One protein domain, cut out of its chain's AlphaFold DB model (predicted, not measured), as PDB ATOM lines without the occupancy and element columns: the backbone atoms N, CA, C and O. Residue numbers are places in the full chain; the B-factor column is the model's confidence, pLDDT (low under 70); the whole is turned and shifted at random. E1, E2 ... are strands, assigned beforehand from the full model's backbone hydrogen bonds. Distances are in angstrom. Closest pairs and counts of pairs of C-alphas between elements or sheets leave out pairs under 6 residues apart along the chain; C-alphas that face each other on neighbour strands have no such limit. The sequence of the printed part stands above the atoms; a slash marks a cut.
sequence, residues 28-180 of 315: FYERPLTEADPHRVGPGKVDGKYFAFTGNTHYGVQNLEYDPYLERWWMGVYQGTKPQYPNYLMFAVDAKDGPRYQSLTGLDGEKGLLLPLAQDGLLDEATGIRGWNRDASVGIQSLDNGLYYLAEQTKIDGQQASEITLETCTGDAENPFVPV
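What this domain is: This is residues 28 to 180 of the 315 residues of an uncharacterized protein of Tessaracoccus flavescens (UniProt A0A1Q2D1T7). A three-stranded sheet, E2-E3-E4, stands in the middle, partly face to face with a larger four-stranded sheet, E9-E10-E11-E12, as a sandwich; on the other side of it lie a small sheet, E1-E6-E5, and the short hairpin of E7 and E8. The first stretch, residues 28 to 49, is a long loop away from this body, and its residues 32 to 38 stick out free. The printed part has 153 residues, no named helix, and twelve strands, E1 to E12, in that order; the sheet E1-E6-E5 is mixed and the others are antiparallel. The class is all strand, with under half of the residues, 69 of 153, in named strands. The whole is compact, with a radius of gyration of the C-alphas of 16.7 A and spans of 44 by 39 by 32 A.

How they stand to each other: After residues 28 to 49 you reach E1, residues 50 to 52, parallel to E6, residues 111 to 115; N 51 and O 113 are 2.8 A apart, within hydrogen-bond range. E5, residues 100 to 103, forms an antiparallel hairpin with E6, with N 100 and O 114 at 2.8 A. E2, residues 57 to 67, E3, residues 72 to 79, and E4, residues 90 to 94, make a meander, each strand the antiparallel neighbour of the one before; look at N 65 and O 74, 2.9 A, and N 75 and O 91, 2.8 A. E7, residues 122 to 124, and E8, residues 129 to 131, form a hairpin, with N 122 and O 131 at 2.9 A. The closest C-alphas of E4 and E8, Phe 91 and Gly 131, are 4.7 A apart. E9, residues 140 to 142, E10, residues 147 to 156, E11, residues 159 to 169, and E12, residues 177 to 179, make a second meander; see N 141 and O 149, 3.0 A, N 152 and O 163, 2.8 A, and N 168 and O 178, 3.0 A. The facing parts of the sandwich are 10.5 A centre to centre, and the closest C-alphas of E2 and E9, Asp 67 and Ser 142, are 5.5 A apart.

Where its parts are: Find C-alpha 50, where E1 begins, at (-39.436, -58.737, -36.676). E2 is 22.2 A long and bends by 78 degrees at residue 60; E3 is 21.3 A long. E10, 26.3 A, bends at residue 153, and E11, 29.8 A, at residue 166. E12 ends at C-alpha 179, (-22.403, -33.570, -26.795).

The domain as a whole: The C-alphas farthest apart, Tyr 101 and Asp 157, are 49.4 A apart. The printed part has no cut and no long link between named strands. Residues 28 to 31 and 33 have pLDDT under 70.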
ATOM      1  N   PHE A  28     -30.525 -61.693 -16.918       55.44
ATOM      2  CA  PHE A  28     -30.206 -63.094 -16.648       55.44
ATOM      3  C   PHE A  28     -29.097 -63.698 -17.542       55.44
ATOM      4  O   PHE A  28     -28.397 -64.619 -17.115       55.44
ATOM      5  N   TYR A  29     -28.953 -63.228 -18.785       65.81
ATOM      6  CA  TYR A  29     -27.997 -63.757 -19.765       65.81
ATOM      7  C   TYR A  29     -26.698 -62.957 -19.852       65.81
ATOM      8  O   TYR A  29     -25.747 -63.435 -20.473       65.81
ATOM      9  N   GLU A  30     -26.643 -61.780 -19.228       66.56
ATOM     10  CA  GLU A  30     -25.469 -60.916 -19.249       66.56
ATOM     11  C   GLU A  30     -24.283 -61.600 -18.572       66.56
ATOM     12  O   GLU A  30     -24.370 -62.159 -17.472       66.56
ATOM     13  N   ARG A  31     -23.147 -61.588 -19.265       69.88
ATOM     14  CA  ARG A  31     -21.867 -62.085 -18.770       69.88
ATOM     15  C   ARG A  31     -20.787 -61.097 -19.194       69.88
ATOM     16  O   ARG A  31     -20.903 -60.523 -20.275       69.88
ATOM     17  N   PRO A  32     -19.725 -60.913 -18.394       71.75
ATOM     18  CA  PRO A  32     -18.566 -60.161 -18.847       71.75
ATOM     19  C   PRO A  32     -18.051 -60.738 -20.169       71.75
ATOM     20  O   PRO A  32     -17.751 -61.931 -20.258       71.75
ATOM     21  N   LEU A  33     -17.969 -59.897 -21.198       69.00
ATOM     22  CA  LEU A  33     -17.350 -60.256 -22.465       69.00
ATOM     23  C   LEU A  33     -15.851 -59.981 -22.361       69.00
ATOM     24  O   LEU A  33     -15.439 -58.844 -22.137       69.00
ATOM     25  N   THR A  34     -15.030 -61.009 -22.548       74.62
ATOM     26  CA  THR A  34     -13.583 -60.832 -22.709       74.62
ATOM     27  C   THR A  34     -13.183 -61.278 -24.103       74.62
ATOM     28  O   THR A  34     -13.767 -62.203 -24.661       74.62
ATOM     29  N   GLU A  35     -12.181 -60.625 -24.687       70.00
ATOM     30  CA  GLU A  35     -11.692 -60.999 -26.018       70.00
ATOM     31  C   GLU A  35     -11.082 -62.411 -26.033       70.00
ATOM     32  O   GLU A  35     -11.177 -63.121 -27.032       70.00
ATOM     33  N   ALA A  36     -10.512 -62.839 -24.903       80.44
ATOM     34  CA  ALA A  36      -9.940 -64.171 -24.733       80.44
ATOM     35  C   ALA A  36     -11.000 -65.276 -24.575       80.44
ATOM     36  O   ALA A  36     -10.742 -66.418 -24.954       80.44
ATOM     37  N   ASP A  37     -12.173 -64.947 -24.029       75.06
ATOM     38  CA  ASP A  37     -13.263 -65.891 -23.779       75.06
ATOM     39  C   ASP A  37     -14.629 -65.246 -24.083       75.06
ATOM     40  O   ASP A  37     -15.308 -64.730 -23.184       75.06
ATOM     41  N   PRO A  38     -15.038 -65.212 -25.366       77.19
ATOM     42  CA  PRO A  38     -16.345 -64.705 -25.742       77.19
ATOM     43  C   PRO A  38     -17.437 -65.675 -25.275       77.19
ATOM     44  O   PRO A  38     -17.532 -66.812 -25.753       77.19
ATOM     45  N   HIS A  39     -18.302 -65.220 -24.366       75.00
ATOM     46  CA  HIS A  39     -19.417 -66.037 -23.894       75.00
ATOM     47  C   HIS A  39     -20.416 -66.337 -25.024       75.00
ATOM     48  O   HIS A  39     -20.618 -65.560 -25.953       75.00
ATOM     49  N   ARG A  40     -21.093 -67.486 -24.917       80.00
ATOM     50  CA  ARG A  40     -22.153 -67.927 -25.849       80.00
ATOM     51  C   ARG A  40     -23.512 -68.066 -25.169       80.00
ATOM     52  O   ARG A  40     -24.387 -68.789 -25.638       80.00
ATOM     53  N   VAL A  41     -23.646 -67.426 -24.012       78.19
ATOM     54  CA  VAL A  41     -24.864 -67.428 -23.204       78.19
ATOM     55  C   VAL A  41     -25.894 -66.521 -23.865       78.19
ATOM     56  O   VAL A  41     -25.608 -65.367 -24.165       78.19
ATOM     57  N   GLY A  42     -27.083 -67.065 -24.087       75.19
ATOM     58  CA  GLY A  42     -28.222 -66.369 -24.660       75.19
ATOM     59  C   GLY A  42     -29.484 -67.221 -24.521       75.19
ATOM     60  O   GLY A  42     -29.410 -68.364 -24.051       75.19
ATOM     61  N   PRO A  43     -30.649 -66.689 -24.907       78.12
ATOM     62  CA  PRO A  43     -31.898 -67.431 -24.832       78.12
ATOM     63  C   PRO A  43     -31.862 -68.672 -25.736       78.12
ATOM     64  O   PRO A  43     -31.387 -68.628 -26.869       78.12
ATOM     65  N   GLY A  44     -32.404 -69.792 -25.246       81.19
ATOM     66  CA  GLY A  44     -32.430 -71.061 -25.990       81.19
ATOM     67  C   GLY A  44     -33.332 -71.058 -27.235       81.19
ATOM     68  O   GLY A  44     -33.273 -71.987 -28.036       81.19
ATOM     69  N   LYS A  45     -34.172 -70.031 -27.402       82.44
ATOM     70  CA  LYS A  45     -34.982 -69.767 -28.596       82.44
ATOM     71  C   LYS A  45     -35.179 -68.260 -28.755       82.44
ATOM     72  O   LYS A  45     -35.184 -67.541 -27.760       82.44
ATOM     73  N   VAL A  46     -35.381 -67.807 -29.988       79.88
ATOM     74  CA  VAL A  46     -35.827 -66.435 -30.257       79.88
ATOM     75  C   VAL A  46     -37.335 -66.323 -30.036       79.88
ATOM     76  O   VAL A  46     -38.068 -67.276 -30.316       79.88
ATOM     77  N   ASP A  47     -37.796 -65.168 -29.558       81.12
ATOM     78  CA  ASP A  47     -39.228 -64.903 -29.363       81.12
ATOM     79  C   ASP A  47     -39.954 -64.682 -30.696       81.12
ATOM     80  O   ASP A  47     -41.106 -65.083 -30.867       81.12
ATOM     81  N   GLY A  48     -39.263 -64.111 -31.683       86.19
ATOM     82  CA  GLY A  48     -39.823 -63.871 -33.002       86.19
ATOM     83  C   GLY A  48     -38.810 -63.318 -33.992       86.19
ATOM     84  O   GLY A  48     -37.649 -63.064 -33.671       86.19
ATOM     85  N   LYS A  49     -39.279 -63.141 -35.229       86.62
ATOM     86  CA  LYS A  49     -38.569 -62.421 -36.285       86.62
ATOM     87  C   LYS A  49     -39.395 -61.196 -36.650       86.62
ATOM     88  O   LYS A  49     -40.529 -61.339 -37.108       86.62
ATOM     89  N   TYR A  50     -38.798 -60.028 -36.467       90.19
ATOM     90  CA  TYR A  50     -39.436 -58.737 -36.676       90.19
ATOM     91  C   TYR A  50     -38.750 -57.989 -37.817       90.19
ATOM     92  O   TYR A  50     -37.588 -58.239 -38.142       90.19
ATOM     93  N   PHE A  51     -39.493 -57.096 -38.453       91.88
ATOM     94  CA  PHE A  51     -39.042 -56.318 -39.596       91.88
ATOM     95  C   PHE A  51     -39.288 -54.840 -39.316       91.88
ATOM     96  O   PHE A  51     -40.305 -54.500 -38.726       91.88
ATOM     97  N   ALA A  52     -38.399 -53.972 -39.781       93.81
ATOM     98  CA  ALA A  52     -38.617 -52.531 -39.840       93.81
ATOM     99  C   ALA A  52     -38.331 -52.083 -41.276       93.81
ATOM    100  O   ALA A  52     -37.355 -52.534 -41.885       93.81
ATOM    101  N   PHE A  53     -39.199 -51.252 -41.849       94.12
ATOM    102  CA  PHE A  53     -39.042 -50.798 -43.229       94.12
ATOM    103  C   PHE A  53     -38.242 -49.494 -43.273       94.12
ATOM    104  O   PHE A  53     -38.802 -48.409 -43.223       94.12
ATOM    105  N   THR A  54     -36.920 -49.613 -43.383       93.19
ATOM    106  CA  THR A  54     -35.970 -48.483 -43.375       93.19
ATOM    107  C   THR A  54     -35.662 -47.932 -44.771       93.19
ATOM    108  O   THR A  54     -34.693 -47.201 -44.956       93.19
ATOM    109  N   GLY A  55     -36.388 -48.366 -45.808       91.31
ATOM    110  CA  GLY A  55     -35.956 -48.145 -47.188       91.31
ATOM    111  C   GLY A  55     -34.593 -48.793 -47.434       91.31
ATOM    112  O   GLY A  55     -34.313 -49.878 -46.918       91.31
ATOM    113  N   ASN A  56     -33.733 -48.193 -48.257       88.94
ATOM    114  CA  ASN A  56     -32.471 -48.818 -48.651       88.94
ATOM    115  C   ASN A  56     -31.341 -48.581 -47.642       88.94
ATOM    116  O   ASN A  56     -30.971 -47.452 -47.365       88.94
ATOM    117  N   THR A  57     -30.751 -49.675 -47.162       85.50
ATOM    118  CA  THR A  57     -29.562 -49.672 -46.305       85.50
ATOM    119  C   THR A  57     -28.563 -50.706 -46.811       85.50
ATOM    120  O   THR A  57     -28.945 -51.709 -47.438       85.50
ATOM    121  N   HIS A  58     -27.276 -50.475 -46.565       86.56
ATOM    122  CA  HIS A  58     -26.238 -51.472 -46.804       86.56
ATOM    123  C   HIS A  58     -26.114 -52.391 -45.580       86.56
ATOM    124  O   HIS A  58     -26.030 -51.944 -44.446       86.56
ATOM    125  N   TYR A  59     -26.135 -53.706 -45.809       81.38
ATOM    126  CA  TYR A  59     -25.937 -54.746 -44.783       81.38
ATOM    127  C   TYR A  59     -26.936 -54.781 -43.604       81.38
ATOM    128  O   TYR A  59     -26.809 -55.662 -42.756       81.38
ATOM    129  N   GLY A  60     -27.975 -53.938 -43.602       84.94
ATOM    130  CA  GLY A  60     -29.022 -53.915 -42.574       84.94
ATOM    131  C   GLY A  60     -28.608 -53.146 -41.315       84.94
ATOM    132  O   GLY A  60     -27.680 -52.338 -41.351       84.94
ATOM    133  N   VAL A  61     -29.304 -53.404 -40.206       89.06
ATOM    134  CA  VAL A  61     -28.996 -52.821 -38.888       89.06
ATOM    135  C   VAL A  61     -27.648 -53.343 -38.396       89.06
ATOM    136  O   VAL A  61     -27.446 -54.554 -38.323       89.06
ATOM    137  N   GLN A  62     -26.732 -52.423 -38.102       91.00
ATOM    138  CA  GLN A  62     -25.385 -52.712 -37.603       91.00
ATOM    139  C   GLN A  62     -25.316 -52.607 -36.087       91.00
ATOM    140  O   GLN A  62     -24.694 -53.455 -35.452       91.00
ATOM    141  N   ASN A  63     -26.001 -51.611 -35.522       91.62
ATOM    142  CA  ASN A  63     -26.136 -51.462 -34.085       91.62
ATOM    143  C   ASN A  63     -27.611 -51.384 -33.699       91.62
ATOM    144  O   ASN A  63     -28.387 -50.687 -34.353       91.62
ATOM    145  N   LEU A  64     -27.982 -52.121 -32.656       92.62
ATOM    146  CA  LEU A  64     -29.324 -52.140 -32.090       92.62
ATOM    147  C   LEU A  64     -29.185 -51.916 -30.589       92.62
ATOM    148  O   LEU A  64     -28.702 -52.806 -29.895       92.62
ATOM    149  N   GLU A  65     -29.623 -50.755 -30.121       94.19
ATOM    150  CA  GLU A  65     -29.532 -50.373 -28.714       94.19
ATOM    151  C   GLU A  65     -30.930 -50.172 -28.144       94.19
ATOM    152  O   GLU A  65     -31.733 -49.443 -28.725       94.19
ATOM    153  N   TYR A  66     -31.236 -50.834 -27.029       91.81
ATOM    154  CA  TYR A  66     -32.457 -50.542 -26.286       91.81
ATOM    155  C   TYR A  66     -32.177 -49.405 -25.314       91.81
ATOM    156  O   TYR A  66     -31.245 -49.489 -24.528       91.81
ATOM    157  N   ASP A  67     -33.008 -48.375 -25.355       88.38
ATOM    158  CA  ASP A  67     -32.949 -47.246 -24.450       88.38
ATOM    159  C   ASP A  67     -34.093 -47.326 -23.431       88.38
ATOM    160  O   ASP A  67     -35.249 -47.086 -23.796       88.38
ATOM    161  N   PRO A  68     -33.808 -47.639 -22.155       79.88
ATOM    162  CA  PRO A  68     -34.829 -47.684 -21.113       79.88
ATOM    163  C   PRO A  68     -35.401 -46.318 -20.733       79.88
ATOM    164  O   PRO A  68     -36.452 -46.271 -20.098       79.88
ATOM    165  N   TYR A  69     -34.720 -45.220 -21.072       78.88
ATOM    166  CA  TYR A  69     -35.178 -43.878 -20.724       78.88
ATOM    167  C   TYR A  69     -36.325 -43.423 -21.630       78.88
ATOM    168  O   TYR A  69     -37.343 -42.944 -21.130       78.88
ATOM    169  N   LEU A  70     -36.184 -43.616 -22.946       83.38
ATOM    170  CA  LEU A  70     -37.240 -43.344 -23.929       83.38
ATOM    171  C   LEU A  70     -38.113 -44.570 -24.247       83.38
ATOM    172  O   LEU A  70     -39.054 -44.453 -25.027       83.38
ATOM    173  N   GLU A  71     -37.792 -45.738 -23.684       86.19
ATOM    174  CA  GLU A  71     -38.439 -47.026 -23.970       86.19
ATOM    175  C   GLU A  71     -38.527 -47.317 -25.477       86.19
ATOM    176  O   GLU A  71     -39.600 -47.543 -26.040       86.19
ATOM    177  N   ARG A  72     -37.381 -47.309 -26.164       93.75
ATOM    178  CA  ARG A  72     -37.302 -47.536 -27.617       93.75
ATOM    179  C   ARG A  72     -36.035 -48.266 -28.022       93.75
ATOM    180  O   ARG A  72     -35.068 -48.320 -27.271       93.75
ATOM    181  N   TRP A  73     -36.026 -48.803 -29.236       95.62
ATOM    182  CA  TRP A  73     -34.818 -49.329 -29.863       95.62
ATOM    183  C   TRP A  73     -34.262 -48.342 -30.877       95.62
ATOM    184  O   TRP A  73     -34.938 -48.027 -31.858       95.62
ATOM    185  N   TRP A  74     -33.015 -47.926 -30.689       96.50
ATOM    186  CA  TRP A  74     -32.222 -47.210 -31.680       96.50
ATOM    187  C   TRP A  74     -31.550 -48.196 -32.636       96.50
ATOM    188  O   TRP A  74     -30.994 -49.213 -32.221       96.50
ATOM    189  N   MET A  75     -31.597 -47.899 -33.933       97.06
ATOM    190  CA  MET A  75     -31.051 -48.732 -35.002       97.06
ATOM    191  C   MET A  75     -30.093 -47.918 -35.871       97.06
ATOM    192  O   MET A  75     -30.534 -47.120 -36.698       97.06
ATOM    193  N   GLY A  76     -28.790 -48.158 -35.724       95.69
ATOM    194  CA  GLY A  76     -27.761 -47.630 -36.620       95.69
ATOM    195  C   GLY A  76     -27.592 -48.527 -37.844       95.69
ATOM    196  O   GLY A  76     -27.504 -49.753 -37.715       95.69
ATOM    197  N   VAL A  77     -27.542 -47.945 -39.040       94.94
ATOM    198  CA  VAL A  77     -27.413 -48.678 -40.311       94.94
ATOM    199  C   VAL A  77     -26.262 -48.121 -41.142       94.94
ATOM    200  O   VAL A  77     -25.889 -46.962 -40.997       94.94
ATOM    201  N   TYR A  78     -25.739 -48.905 -42.086       92.56
ATOM    202  CA  TYR A  78     -24.935 -48.308 -43.152       92.56
ATOM    203  C   TYR A  78     -25.839 -47.702 -44.221       92.56
ATOM    204  O   TYR A  78     -26.822 -48.326 -44.646       92.56
ATOM    205  N   GLN A  79     -25.462 -46.509 -44.681       94.31
ATOM    206  CA  GLN A  79     -26.186 -45.745 -45.692       94.31
ATOM    207  C   GLN A  79     -26.543 -46.603 -46.905       94.31
ATOM    208  O   GLN A  79     -25.730 -47.406 -47.352       94.31
ATOM    209  N   GLY A  80     -27.747 -46.448 -47.449       93.62
ATOM    210  CA  GLY A  80     -28.093 -47.001 -48.757       93.62
ATOM    211  C   GLY A  80     -27.518 -46.190 -49.919       93.62
ATOM    212  O   GLY A  80     -26.916 -45.137 -49.744       93.62
ATOM    213  N   THR A  81     -27.721 -46.691 -51.135       93.44
ATOM    214  CA  THR A  81     -27.269 -46.064 -52.393       93.44
ATOM    215  C   THR A  81     -28.395 -45.866 -53.404       93.44
ATOM    216  O   THR A  81     -28.186 -45.285 -54.468       93.44
ATOM    217  N   LYS A  82     -29.601 -46.359 -53.109       91.62
ATOM    218  CA  LYS A  82     -30.755 -46.238 -53.998       91.62
ATOM    219  C   LYS A  82     -31.381 -44.845 -53.851       91.62
ATOM    220  O   LYS A  82     -31.887 -44.544 -52.772       91.62
ATOM    221  N   PRO A  83     -31.400 -44.016 -54.909       93.25
ATOM    222  CA  PRO A  83     -31.813 -42.616 -54.810       93.25
ATOM    223  C   PRO A  83     -33.314 -42.426 -54.561       93.25
ATOM    224  O   PRO A  83     -33.725 -41.345 -54.173       93.25
ATOM    225  N   GLN A  84     -34.142 -43.455 -54.770       92.31
ATOM    226  CA  GLN A  84     -35.578 -43.390 -54.478       92.31
ATOM    227  C   GLN A  84     -35.926 -43.508 -52.983       92.31
ATOM    228  O   GLN A  84     -37.102 -43.558 -52.644       92.31
ATOM    229  N   TYR A  85     -34.927 -43.653 -52.110       95.19
ATOM    230  CA  TYR A  85     -35.097 -43.702 -50.660       95.19
ATOM    231  C   TYR A  85     -34.268 -42.591 -50.011       95.19
ATOM    232  O   TYR A  85     -33.223 -42.235 -50.564       95.19
ATOM    233  N   PRO A  86     -34.655 -42.108 -48.818       95.81
ATOM    234  CA  PRO A  86     -33.923 -41.040 -48.133       95.81
ATOM    235  C   PRO A  86     -32.507 -41.448 -47.705       95.81
ATOM    236  O   PRO A  86     -31.642 -40.598 -47.549       95.81
ATOM    237  N   ASN A  87     -32.250 -42.754 -47.554       96.00
ATOM    238  CA  ASN A  87     -30.963 -43.307 -47.118       96.00
ATOM    239  C   ASN A  87     -30.470 -42.709 -45.783       96.00
ATOM    240  O   ASN A  87     -29.277 -42.450 -45.632       96.00
ATOM    241  N   TYR A  88     -31.384 -42.523 -44.823       97.38
ATOM    242  CA  TYR A  88     -31.050 -42.171 -43.440       97.38
ATOM    243  C   TYR A  88     -30.090 -43.194 -42.807       97.38
ATOM    244  O   TYR A  88     -30.025 -44.358 -43.219       97.38
ATOM    245  N   LEU A  89     -29.346 -42.742 -41.798       96.81
ATOM    246  CA  LEU A  89     -28.278 -43.498 -41.132       96.81
ATOM    247  C   LEU A  89     -28.718 -44.103 -39.793       96.81
ATOM    248  O   LEU A  89     -28.117 -45.069 -39.315       96.81
ATOM    249  N   MET A  90     -29.792 -43.568 -39.216       97.06
ATOM    250  CA  MET A  90     -30.340 -44.011 -37.943       97.06
ATOM    251  C   MET A  90     -31.866 -44.022 -37.977       97.06
ATOM    252  O   MET A  90     -32.503 -43.209 -38.648       97.06
ATOM    253  N   PHE A  91     -32.439 -44.975 -37.250       97.75
ATOM    254  CA  PHE A  91     -33.872 -45.223 -37.139       97.75
ATOM    255  C   PHE A  91     -34.230 -45.582 -35.695       97.75
ATOM    256  O   PHE A  91     -33.359 -45.988 -34.925       97.75
ATOM    257  N   ALA A  92     -35.514 -45.502 -35.349       97.00
ATOM    258  CA  ALA A  92     -36.017 -45.910 -34.045       97.00
ATOM    259  C   ALA A  92     -37.333 -46.683 -34.160       97.00
ATOM    260  O   ALA A  92     -38.066 -46.535 -35.141       97.00
ATOM    261  N   VAL A  93     -37.618 -47.504 -33.152       96.69
ATOM    262  CA  VAL A  93     -38.909 -48.172 -32.931       96.69
ATOM    263  C   VAL A  93     -39.267 -48.008 -31.459       96.69
ATOM    264  O   VAL A  93     -38.491 -48.435 -30.605       96.69
ATOM    265  N   ASP A  94     -40.430 -47.433 -31.153       93.62
ATOM    266  CA  ASP A  94     -40.904 -47.311 -29.773       93.62
ATOM    267  C   ASP A  94     -41.358 -48.676 -29.226       93.62
ATOM    268  O   ASP A  94     -42.059 -49.435 -29.899       93.62
ATOM    269  N   ALA A  95     -40.994 -49.003 -27.984       88.81
ATOM    270  CA  ALA A  95     -41.269 -50.316 -27.395       88.81
ATOM    271  C   ALA A  95     -42.756 -50.585 -27.148       88.81
ATOM    272  O   ALA A  95     -43.193 -51.740 -27.171       88.81
ATOM    273  N   LYS A  96     -43.542 -49.519 -26.964       87.31
ATOM    274  CA  LYS A  96     -45.005 -49.589 -26.866       87.31
ATOM    275  C   LYS A  96     -45.666 -50.014 -28.181       87.31
ATOM    276  O   LYS A  96     -46.778 -50.547 -28.164       87.31
ATOM    277  N   ASP A  97     -45.000 -49.788 -29.314       88.81
ATOM    278  CA  ASP A  97     -45.583 -50.020 -30.625       88.81
ATOM    279  C   ASP A  97     -45.415 -51.481 -31.042       88.81
ATOM    280  O   ASP A  97     -44.373 -51.947 -31.507       88.81
ATOM    281  N   GLY A  98     -46.502 -52.233 -30.876       88.94
ATOM    282  CA  GLY A  98     -46.547 -53.645 -31.227       88.94
ATOM    283  C   GLY A  98     -46.408 -53.901 -32.738       88.94
ATOM    284  O   GLY A  98     -46.929 -53.143 -33.566       88.94
ATOM    285  N   PRO A  99     -45.779 -55.021 -33.136       93.69
ATOM    286  CA  PRO A  99     -45.632 -55.383 -34.536       93.69
ATOM    287  C   PRO A  99     -46.959 -55.820 -35.158       93.69
ATOM    288  O   PRO A  99     -47.799 -56.460 -34.522       93.69
ATOM    289  N   ARG A 100     -47.106 -55.567 -36.459       95.06
ATOM    290  CA  ARG A 100     -48.280 -55.953 -37.250       95.06
ATOM    291  C   ARG A 100     -47.893 -56.996 -38.286       95.06
ATOM    292  O   ARG A 100     -46.953 -56.792 -39.053       95.06
ATOM    293  N   TYR A 101     -48.619 -58.112 -38.324       96.00
ATOM    294  CA  TYR A 101     -48.402 -59.132 -39.346       96.00
ATOM    295  C   TYR A 101     -48.960 -58.660 -40.691       96.00
ATOM    296  O   TYR A 101     -50.175 -58.552 -40.858       96.00
ATOM    297  N   GLN A 102     -48.082 -58.371 -41.648       95.44
ATOM    298  CA  GLN A 102     -48.468 -57.810 -42.943       95.44
ATOM    299  C   GLN A 102     -47.505 -58.208 -44.064       95.44
ATOM    300  O   GLN A 102     -46.465 -58.821 -43.818       95.44
ATOM    301  N   SER A 103     -47.881 -57.892 -45.306       94.00
ATOM    302  CA  SER A 103     -47.000 -58.035 -46.467       94.00
ATOM    303  C   SER A 103     -45.807 -57.095 -46.341       94.00
ATOM    304  O   SER A 103     -45.962 -55.933 -45.975       94.00
ATOM    305  N   LEU A 104     -44.619 -57.605 -46.645       90.50
ATOM    306  CA  LEU A 104     -43.376 -56.858 -46.539       90.50
ATOM    307  C   LEU A 104     -43.042 -56.210 -47.884       90.50
ATOM    308  O   LEU A 104     -42.894 -56.884 -48.907       90.50
ATOM    309  N   THR A 105     -42.907 -54.887 -47.876       87.69
ATOM    310  CA  THR A 105     -42.543 -54.110 -49.062       87.69
ATOM    311  C   THR A 105     -41.162 -54.519 -49.573       87.69
ATOM    312  O   THR A 105     -40.191 -54.557 -48.822       87.69
ATOM    313  N   GLY A 106     -41.067 -54.802 -50.874       82.88
ATOM    314  CA  GLY A 106     -39.803 -55.133 -51.537       82.88
ATOM    315  C   GLY A 106     -39.308 -56.571 -51.348       82.88
ATOM    316  O   GLY A 106     -38.183 -56.848 -51.754       82.88
ATOM    317  N   LEU A 107     -40.116 -57.473 -50.771       81.44
ATOM    318  CA  LEU A 107     -39.749 -58.876 -50.522       81.44
ATOM    319  C   LEU A 107     -40.710 -59.880 -51.184       81.44
ATOM    320  O   LEU A 107     -41.300 -60.689 -50.488       81.44
ATOM    321  N   ASP A 108     -40.901 -59.827 -52.508       87.12
ATOM    322  CA  ASP A 108     -41.590 -60.855 -53.328       87.12
ATOM    323  C   ASP A 108     -42.844 -61.517 -52.700       87.12
ATOM    324  O   ASP A 108     -43.060 -62.725 -52.797       87.12
ATOM    325  N   GLY A 109     -43.700 -60.723 -52.044       87.19
ATOM    326  CA  GLY A 109     -44.940 -61.202 -51.416       87.19
ATOM    327  C   GLY A 109     -44.773 -61.896 -50.057       87.19
ATOM    328  O   GLY A 109     -45.754 -62.412 -49.515       87.19
ATOM    329  N   GLU A 110     -43.569 -61.892 -49.481       93.31
ATOM    330  CA  GLU A 110     -43.310 -62.336 -48.113       93.31
ATOM    331  C   GLU A 110     -44.153 -61.541 -47.105       93.31
ATOM    332  O   GLU A 110     -44.434 -60.351 -47.272       93.31
ATOM    333  N   LYS A 111     -44.540 -62.212 -46.018       94.19
ATOM    334  CA  LYS A 111     -45.255 -61.620 -44.884       94.19
ATOM    335  C   LYS A 111     -44.437 -61.761 -43.610       94.19
ATOM    336  O   LYS A 111     -43.730 -62.754 -43.426       94.19
ATOM    337  N   GLY A 112     -44.573 -60.804 -42.703       93.44
ATOM    338  CA  GLY A 112     -43.856 -60.813 -41.434       93.44
ATOM    339  C   GLY A 112     -44.424 -59.832 -40.423       93.44
ATOM    340  O   GLY A 112     -45.321 -59.050 -40.726       93.44
ATOM    341  N   LEU A 113     -43.890 -59.900 -39.205       94.50
ATOM    342  CA  LEU A 113     -44.203 -58.980 -38.116       94.50
ATOM    343  C   LEU A 113     -43.441 -57.667 -38.336       94.50
ATOM    344  O   LEU A 113     -42.256 -57.584 -38.022       94.50
ATOM    345  N   LEU A 114     -44.106 -56.668 -38.913       94.25
ATOM    346  CA  LEU A 114     -43.525 -55.355 -39.180       94.25
ATOM    347  C   LEU A 114     -43.760 -54.422 -37.990       94.25
ATOM    348  O   LEU A 114     -44.904 -54.195 -37.596       94.25
ATOM    349  N   LEU A 115     -42.678 -53.877 -37.456       95.44
ATOM    350  CA  LEU A 115     -42.667 -52.813 -36.467       95.44
ATOM    351  C   LEU A 115     -42.756 -51.458 -37.183       95.44
ATOM    352  O   LEU A 115     -42.052 -51.261 -38.183       95.44
ATOM    353  N   PRO A 116     -43.619 -50.542 -36.718       95.44
ATOM    354  CA  PRO A 116     -43.608 -49.174 -37.211       95.44
ATOM    355  C   PRO A 116     -42.320 -48.478 -36.757       95.44
ATOM    356  O   PRO A 116     -41.805 -48.748 -35.676       95.44
ATOM    357  N   LEU A 117     -41.799 -47.592 -37.602       96.81
ATOM    358  CA  LEU A 117     -40.754 -46.668 -37.176       96.81
ATOM    359  C   LEU A 117     -41.363 -45.621 -36.236       96.81
ATOM    360  O   LEU A 117     -42.550 -45.294 -36.363       96.81
ATOM    361  N   ALA A 118     -40.545 -45.105 -35.320       94.75
ATOM    362  CA  ALA A 118     -40.919 -43.998 -34.452       94.75
ATOM    363  C   ALA A 118     -41.406 -42.795 -35.281       94.75
ATOM    364  O   ALA A 118     -41.036 -42.622 -36.448       94.75
ATOM    365  N   GLN A 119     -42.313 -42.012 -34.699       93.44
ATOM    366  CA  GLN A 119     -43.001 -40.928 -35.410       93.44
ATOM    367  C   GLN A 119     -42.256 -39.586 -35.365       93.44
ATOM    368  O   GLN A 119     -42.684 -38.632 -36.011       93.44
ATOM    369  N   ASP A 120     -41.140 -39.523 -34.646       90.00
ATOM    370  CA  ASP A 120     -40.193 -38.415 -34.635       90.00
ATOM    371  C   ASP A 120     -39.135 -38.556 -35.748       90.00
ATOM    372  O   ASP A 120     -39.197 -39.446 -36.603       90.00
ATOM    373  N   GLY A 121     -38.202 -37.605 -35.800       93.25
ATOM    374  CA  GLY A 121     -37.184 -37.535 -36.846       93.25
ATOM    375  C   GLY A 121     -37.679 -36.961 -38.172       93.25
ATOM    376  O   GLY A 121     -38.811 -36.485 -38.305       93.25
ATOM    377  N   LEU A 122     -36.786 -36.985 -39.160       96.12
ATOM    378  CA  LEU A 122     -37.029 -36.452 -40.497       96.12
ATOM    379  C   LEU A 122     -38.003 -37.357 -41.243       96.12
ATOM    380  O   LEU A 122     -37.809 -38.571 -41.263       96.12
ATOM    381  N   LEU A 123     -39.021 -36.770 -41.872       97.12
ATOM    382  CA  LEU A 123     -39.969 -37.476 -42.731       97.12
ATOM    383  C   LEU A 123     -39.584 -37.304 -44.199       97.12
ATOM    384  O   LEU A 123     -39.518 -36.185 -44.707       97.12
ATOM    385  N   ASP A 124     -39.426 -38.418 -44.905       97.38
ATOM    386  CA  ASP A 124     -39.455 -38.429 -46.361       97.38
ATOM    387  C   ASP A 124     -40.897 -38.610 -46.849       97.38
ATOM    388  O   ASP A 124     -41.441 -39.715 -46.823       97.38
ATOM    389  N   GLU A 125     -41.520 -37.527 -47.312       96.62
ATOM    390  CA  GLU A 125     -42.928 -37.505 -47.747       96.62
ATOM    391  C   GLU A 125     -43.229 -38.485 -48.892       96.62
ATOM    392  O   GLU A 125     -44.333 -39.020 -48.998       96.62
ATOM    393  N   ALA A 126     -42.249 -38.753 -49.762       95.19
ATOM    394  CA  ALA A 126     -42.435 -39.628 -50.915       95.19
ATOM    395  C   ALA A 126     -42.582 -41.104 -50.519       95.19
ATOM    396  O   ALA A 126     -43.316 -41.855 -51.170       95.19
ATOM    397  N   THR A 127     -41.872 -41.534 -49.476       94.69
ATOM    398  CA  THR A 127     -41.858 -42.932 -49.025       94.69
ATOM    399  C   THR A 127     -42.569 -43.157 -47.694       94.69
ATOM    400  O   THR A 127     -42.847 -44.309 -47.352       94.69
ATOM    401  N   GLY A 128     -42.865 -42.091 -46.947       95.25
ATOM    402  CA  GLY A 128     -43.382 -42.144 -45.579       95.25
ATOM    403  C   GLY A 128     -42.355 -42.636 -44.553       95.25
ATOM    404  O   GLY A 128     -42.728 -42.974 -43.429       95.25
ATOM    405  N   ILE A 129     -41.078 -42.751 -44.933       96.56
ATOM    406  CA  ILE A 129     -40.015 -43.241 -44.050       96.56
ATOM    407  C   ILE A 129     -39.568 -42.109 -43.135       96.56
ATOM    408  O   ILE A 129     -39.282 -41.008 -43.601       96.56
ATOM    409  N   ARG A 130     -39.444 -42.421 -41.843       97.50
ATOM    410  CA  ARG A 130     -38.847 -41.537 -40.844       97.50
ATOM    411  C   ARG A 130     -37.472 -42.017 -40.413       97.50
ATOM    412  O   ARG A 130     -37.239 -43.223 -40.367       97.50
ATOM    413  N   GLY A 131     -36.564 -41.100 -40.111       97.06
ATOM    414  CA  GLY A 131     -35.232 -41.428 -39.610       97.06
ATOM    415  C   GLY A 131     -34.363 -40.191 -39.420       97.06
ATOM    416  O   GLY A 131     -34.848 -39.064 -39.471       97.06
ATOM    417  N   TRP A 132     -33.069 -40.408 -39.206       97.88
ATOM    418  CA  TRP A 132     -32.116 -39.334 -38.933       97.88
ATOM    419  C   TRP A 132     -30.852 -39.454 -39.783       97.88
ATOM    420  O   TRP A 132     -30.355 -40.551 -40.063       97.88
ATOM    421  N   ASN A 133     -30.275 -38.299 -40.120       96.88
ATOM    422  CA  ASN A 133     -28.952 -38.176 -40.740       96.88
ATOM    423  C   ASN A 133     -27.823 -38.212 -39.691       96.88
ATOM    424  O   ASN A 133     -26.856 -37.460 -39.779       96.88
ATOM    425  N   ARG A 134     -27.942 -39.092 -38.690       95.12
ATOM    426  CA  ARG A 134     -26.949 -39.307 -37.628       95.12
ATOM    427  C   ARG A 134     -26.354 -40.700 -37.777       95.12
ATOM    428  O   ARG A 134     -27.102 -41.668 -37.859       95.12
ATOM    429  N   ASP A 135     -25.030 -40.811 -37.832       93.50
ATOM    430  CA  ASP A 135     -24.381 -42.122 -37.839       93.50
ATOM    431  C   ASP A 135     -24.394 -42.719 -36.425       93.50
ATOM    432  O   ASP A 135     -23.998 -42.075 -35.460       93.50
ATOM    433  N   ALA A 136     -24.861 -43.958 -36.321       93.06
ATOM    434  CA  ALA A 136     -24.784 -44.785 -35.116       93.06
ATOM    435  C   ALA A 136     -24.364 -46.225 -35.470       93.06
ATOM    436  O   ALA A 136     -24.602 -47.172 -34.717       93.06
ATOM    437  N   SER A 137     -23.789 -46.418 -36.662       89.00
ATOM    438  CA  SER A 137     -23.476 -47.731 -37.231       89.00
ATOM    439  C   SER A 137     -22.275 -48.409 -36.573       89.00
ATOM    440  O   SER A 137     -22.148 -49.631 -36.660       89.00
ATOM    441  N   VAL A 138     -21.408 -47.638 -35.908       88.75
ATOM    442  CA  VAL A 138     -20.197 -48.144 -35.237       88.75
ATOM    443  C   VAL A 138     -20.319 -48.219 -33.712       88.75
ATOM    444  O   VAL A 138     -19.472 -48.846 -33.077       88.75
ATOM    445  N   GLY A 139     -21.380 -47.654 -33.130       90.31
ATOM    446  CA  GLY A 139     -21.704 -47.819 -31.716       90.31
ATOM    447  C   GLY A 139     -22.603 -46.716 -31.161       90.31
ATOM    448  O   GLY A 139     -22.363 -45.532 -31.367       90.31
ATOM    449  N   ILE A 140     -23.616 -47.134 -30.415       94.62
ATOM    450  CA  ILE A 140     -24.405 -46.319 -29.493       94.62
ATOM    451  C   ILE A 140     -24.721 -47.190 -28.276       94.62
ATOM    452  O   ILE A 140     -25.023 -48.374 -28.445       94.62
ATOM    453  N   GLN A 141     -24.621 -46.616 -27.079       94.44
ATOM    454  CA  GLN A 141     -24.928 -47.272 -25.809       94.44
ATOM    455  C   GLN A 141     -25.694 -46.295 -24.919       94.44
ATOM    456  O   GLN A 141     -25.155 -45.237 -24.595       94.44
ATOM    457  N   SER A 142     -26.913 -46.644 -24.514       89.81
ATOM    458  CA  SER A 142     -27.666 -45.904 -23.502       89.81
ATOM    459  C   SER A 142     -27.049 -46.132 -22.123       89.81
ATOM    460  O   SER A 142     -26.529 -47.211 -21.822       89.81
ATOM    461  N   LEU A 143     -27.095 -45.090 -21.295       85.19
ATOM    462  CA  LEU A 143     -26.784 -45.129 -19.864       85.19
ATOM    463  C   LEU A 143     -28.061 -45.150 -19.006       85.19
ATOM    464  O   LEU A 143     -28.010 -44.886 -17.805       85.19
ATOM    465  N   ASP A 144     -29.207 -45.444 -19.624       81.56
ATOM    466  CA  ASP A 144     -30.528 -45.629 -19.006       81.56
ATOM    467  C   ASP A 144     -31.145 -44.370 -18.368       81.56
ATOM    468  O   ASP A 144     -32.216 -44.425 -17.757       81.56
ATOM    469  N   ASN A 145     -30.496 -43.218 -18.519       73.69
ATOM    470  CA  ASN A 145     -30.896 -41.938 -17.930       73.69
ATOM    471  C   ASN A 145     -30.951 -40.788 -18.953       73.69
ATOM    472  O   ASN A 145     -30.850 -39.625 -18.575       73.69
ATOM    473  N   GLY A 146     -31.094 -41.109 -20.244       79.62
ATOM    474  CA  GLY A 146     -31.133 -40.124 -21.332       79.62
ATOM    475  C   GLY A 146     -29.753 -39.667 -21.810       79.62
ATOM    476  O   GLY A 146     -29.663 -38.836 -22.714       79.62
ATOM    477  N   LEU A 147     -28.690 -40.233 -21.231       86.69
ATOM    478  CA  LEU A 147     -27.327 -40.117 -21.724       86.69
ATOM    479  C   LEU A 147     -26.940 -41.323 -22.566       86.69
ATOM    480  O   LEU A 147     -27.366 -42.448 -22.302       86.69
ATOM    481  N   TYR A 148     -26.064 -41.082 -23.532       92.81
ATOM    482  CA  TYR A 148     -25.575 -42.094 -24.450       92.81
ATOM    483  C   TYR A 148     -24.081 -41.914 -24.685       92.81
ATOM    484  O   TYR A 148     -23.595 -40.794 -24.796       92.81
ATOM    485  N   TYR A 149     -23.353 -43.015 -24.836       95.62
ATOM    486  CA  TYR A 149     -22.073 -42.980 -25.535       95.62
ATOM    487  C   TYR A 149     -22.318 -43.236 -27.020       95.62
ATOM    488  O   TYR A 149     -22.783 -44.320 -27.377       95.62
ATOM    489  N   LEU A 150     -21.998 -42.264 -27.876       95.50
ATOM    490  CA  LEU A 150     -21.996 -42.440 -29.330       95.50
ATOM    491  C   LEU A 150     -20.561 -42.553 -29.825       95.50
ATOM    492  O   LEU A 150     -19.691 -41.771 -29.446       95.50
ATOM    493  N   ALA A 151     -20.325 -43.559 -30.660       94.62
ATOM    494  CA  ALA A 151     -19.050 -43.785 -31.304       94.62
ATOM    495  C   ALA A 151     -19.093 -43.230 -32.728       94.62
ATOM    496  O   ALA A 151     -19.967 -43.584 -33.519       94.62
ATOM    497  N   GLU A 152     -18.103 -42.421 -33.075       90.88
ATOM    498  CA  GLU A 152     -17.869 -41.952 -34.434       90.88
ATOM    499  C   GLU A 152     -16.593 -42.582 -34.982       90.88
ATOM    500  O   GLU A 152     -15.602 -42.788 -34.268       90.88
ATOM    501  N   GLN A 153     -16.612 -42.930 -36.268       89.56
ATOM    502  CA  GLN A 153     -15.434 -43.460 -36.935       89.56
ATOM    503  C   GLN A 153     -14.454 -42.326 -37.233       89.56
ATOM    504  O   GLN A 153     -14.784 -41.362 -37.919       89.56
ATOM    505  N   THR A 154     -13.208 -42.494 -36.801       89.69
ATOM    506  CA  THR A 154     -12.122 -41.555 -37.092       89.69
ATOM    507  C   THR A 154     -10.884 -42.292 -37.599       89.69
ATOM    508  O   THR A 154     -10.860 -43.521 -37.743       89.69
ATOM    509  N   LYS A 155      -9.836 -41.540 -37.931       92.44
ATOM    510  CA  LYS A 155      -8.525 -42.088 -38.277       92.44
ATOM    511  C   LYS A 155      -7.438 -41.346 -37.522       92.44
ATOM    512  O   LYS A 155      -7.327 -40.131 -37.642       92.44
ATOM    513  N   ILE A 156      -6.594 -42.098 -36.827       90.56
ATOM    514  CA  ILE A 156      -5.394 -41.581 -36.163       90.56
ATOM    515  C   ILE A 156      -4.199 -42.222 -36.863       90.56
ATOM    516  O   ILE A 156      -4.137 -43.445 -36.992       90.56
ATOM    517  N   ASP A 157      -3.302 -41.400 -37.408       92.75
ATOM    518  CA  ASP A 157      -2.114 -41.837 -38.158       92.75
ATOM    519  C   ASP A 157      -2.409 -42.862 -39.273       92.75
ATOM    520  O   ASP A 157      -1.665 -43.813 -39.518       92.75
ATOM    521  N   GLY A 158      -3.542 -42.684 -39.958       90.81
ATOM    522  CA  GLY A 158      -3.989 -43.559 -41.047       90.81
ATOM    523  C   GLY A 158      -4.576 -44.904 -40.602       90.81
ATOM    524  O   GLY A 158      -5.071 -45.650 -41.450       90.81
ATOM    525  N   GLN A 159      -4.578 -45.205 -39.301       91.44
ATOM    526  CA  GLN A 159      -5.234 -46.382 -38.738       91.44
ATOM    527  C   GLN A 159      -6.686 -46.076 -38.377       91.44
ATOM    528  O   GLN A 159      -7.037 -44.944 -38.052       91.44
ATOM    529  N   GLN A 160      -7.539 -47.098 -38.458       89.94
ATOM    530  CA  GLN A 160      -8.933 -46.988 -38.038       89.94
ATOM    531  C   GLN A 160      -8.987 -46.748 -36.533       89.94
ATOM    532  O   GLN A 160      -8.398 -47.507 -35.764       89.94
ATOM    533  N   ALA A 161      -9.704 -45.709 -36.137       90.00
ATOM    534  CA  ALA A 161      -9.925 -45.346 -34.751       90.00
ATOM    535  C   ALA A 161     -11.403 -44.992 -34.554       90.00
ATOM    536  O   ALA A 161     -12.182 -44.924 -35.509       90.00
ATOM    537  N   SER A 162     -11.790 -44.780 -33.305       89.25
ATOM    538  CA  SER A 162     -13.104 -44.252 -32.975       89.25
ATOM    539  C   SER A 162     -12.968 -43.201 -31.888       89.25
ATOM    540  O   SER A 162     -12.148 -43.351 -30.980       89.25
ATOM    541  N   GLU A 163     -13.750 -42.141 -32.023       92.12
ATOM    542  CA  GLU A 163     -14.003 -41.178 -30.961       92.12
ATOM    543  C   GLU A 163     -15.329 -41.549 -30.303       92.12
ATOM    544  O   GLU A 163     -16.276 -41.919 -30.994       92.12
ATOM    545  N   ILE A 164     -15.369 -41.529 -28.973       94.50
ATOM    546  CA  ILE A 164     -16.576 -41.832 -28.207       94.50
ATOM    547  C   ILE A 164     -16.938 -40.582 -27.422       94.50
ATOM    548  O   ILE A 164     -16.151 -40.130 -26.588       94.50
ATOM    549  N   THR A 165     -18.138 -40.073 -27.662       93.94
ATOM    550  CA  THR A 165     -18.653 -38.855 -27.038       93.94
ATOM    551  C   THR A 165     -19.809 -39.210 -26.116       93.94
ATOM    552  O   THR A 165     -20.643 -40.053 -26.450       93.94
ATOM    553  N   LEU A 166     -19.847 -38.588 -24.937       93.12
ATOM    554  CA  LEU A 166     -21.031 -38.607 -24.083       93.12
ATOM    555  C   LEU A 166     -22.031 -37.588 -24.637       93.12
ATOM    556  O   LEU A 166     -21.719 -36.402 -24.720       93.12
ATOM    557  N   GLU A 167     -23.213 -38.048 -25.022       92.06
ATOM    558  CA  GLU A 167     -24.241 -37.258 -25.695       92.06
ATOM    559  C   GLU A 167     -25.614 -37.448 -25.046       92.06
ATOM    560  O   GLU A 167     -25.846 -38.372 -24.268       92.06
ATOM    561  N   THR A 168     -26.539 -36.568 -25.402       87.31
ATOM    562  CA  THR A 168     -27.950 -36.604 -25.005       87.31
ATOM    563  C   THR A 168     -28.846 -36.662 -26.223       87.31
ATOM    564  O   THR A 168     -28.529 -36.048 -27.239       87.31
ATOM    565  N   CYS A 169     -30.013 -37.290 -26.100       86.50
ATOM    566  CA  CYS A 169     -31.064 -37.133 -27.100       86.50
ATOM    567  C   CYS A 169     -31.756 -35.769 -26.921       86.50
ATOM    568  O   CYS A 169     -32.098 -35.394 -25.797       86.50
ATOM    569  N   THR A 170     -31.965 -35.017 -28.002       79.25
ATOM    570  CA  THR A 170     -32.514 -33.643 -27.951       79.25
ATOM    571  C   THR A 170     -34.008 -33.558 -28.254       79.25
ATOM    572  O   THR A 170     -34.653 -32.597 -27.833       79.25
ATOM    573  N   GLY A 171     -34.542 -34.536 -28.996       79.81
ATOM    574  CA  GLY A 171     -35.868 -34.472 -29.623       79.81
ATOM    575  C   GLY A 171     -35.905 -33.685 -30.943       79.81
ATOM    576  O   GLY A 171     -36.921 -33.711 -31.631       79.81
ATOM    577  N   ASP A 172     -34.813 -33.020 -31.330       77.81
ATOM    578  CA  ASP A 172     -34.682 -32.339 -32.621       77.81
ATOM    579  C   ASP A 172     -34.438 -33.370 -33.738       77.81
ATOM    580  O   ASP A 172     -33.559 -34.228 -33.642       77.81
ATOM    581  N   ALA A 173     -35.222 -33.293 -34.812       82.81
ATOM    582  CA  ALA A 173     -35.101 -34.179 -35.963       82.81
ATOM    583  C   ALA A 173     -33.797 -33.973 -36.753       82.81
ATOM    584  O   ALA A 173     -33.275 -34.932 -37.319       82.81
ATOM    585  N   GLU A 174     -33.266 -32.751 -36.796       86.31
ATOM    586  CA  GLU A 174     -32.024 -32.453 -37.522       86.31
ATOM    587  C   GLU A 174     -30.788 -32.772 -36.672       86.31
ATOM    588  O   GLU A 174     -29.784 -33.268 -37.185       86.31
ATOM    589  N   ASN A 175     -30.879 -32.553 -35.356       85.38
ATOM    590  CA  ASN A 175     -29.778 -32.743 -34.409       85.38
ATOM    591  C   ASN A 175     -30.188 -33.675 -33.260       85.38
ATOM    592  O   ASN A 175     -30.266 -33.228 -32.115       85.38
ATOM    593  N   PRO A 176     -30.453 -34.969 -33.527       89.00
ATOM    594  CA  PRO A 176     -31.040 -35.875 -32.538       89.00
ATOM    595  C   PRO A 176     -30.158 -36.110 -31.320       89.00
ATOM    596  O   PRO A 176     -30.687 -36.382 -30.247       89.00
ATOM    597  N   PHE A 177     -28.838 -35.990 -31.482       91.75
ATOM    598  CA  PHE A 177     -27.876 -36.112 -30.400       91.75
ATOM    599  C   PHE A 177     -26.903 -34.943 -30.405       91.75
ATOM    600  O   PHE A 177     -26.478 -34.493 -31.471       91.75
ATOM    601  N   VAL A 178     -26.556 -34.468 -29.210       88.31
ATOM    602  CA  VAL A 178     -25.540 -33.429 -29.012       88.31
ATOM    603  C   VAL A 178     -24.611 -33.797 -27.856       88.31
ATOM    604  O   VAL A 178     -25.068 -34.438 -26.903       88.31
ATOM    605  N   PRO A 179     -23.332 -33.378 -27.899       90.19
ATOM    606  CA  PRO A 179     -22.403 -33.570 -26.795       90.19
ATOM    607  C   PRO A 179     -22.919 -32.981 -25.487       90.19
ATOM    608  O   PRO A 179     -23.441 -31.866 -25.439       90.19
ATOM    609  N   VAL A 180     -22.704 -33.730 -24.416       85.88
ATOM    610  CA  VAL A 180     -22.859 -33.265 -23.043       85.88
ATOM    611  C   VAL A 180     -21.739 -32.272 -22.748       85.88
ATOM    612  O   VAL A 180     -20.566 -32.641 -22.701       85.88
TER     613      VAL A 180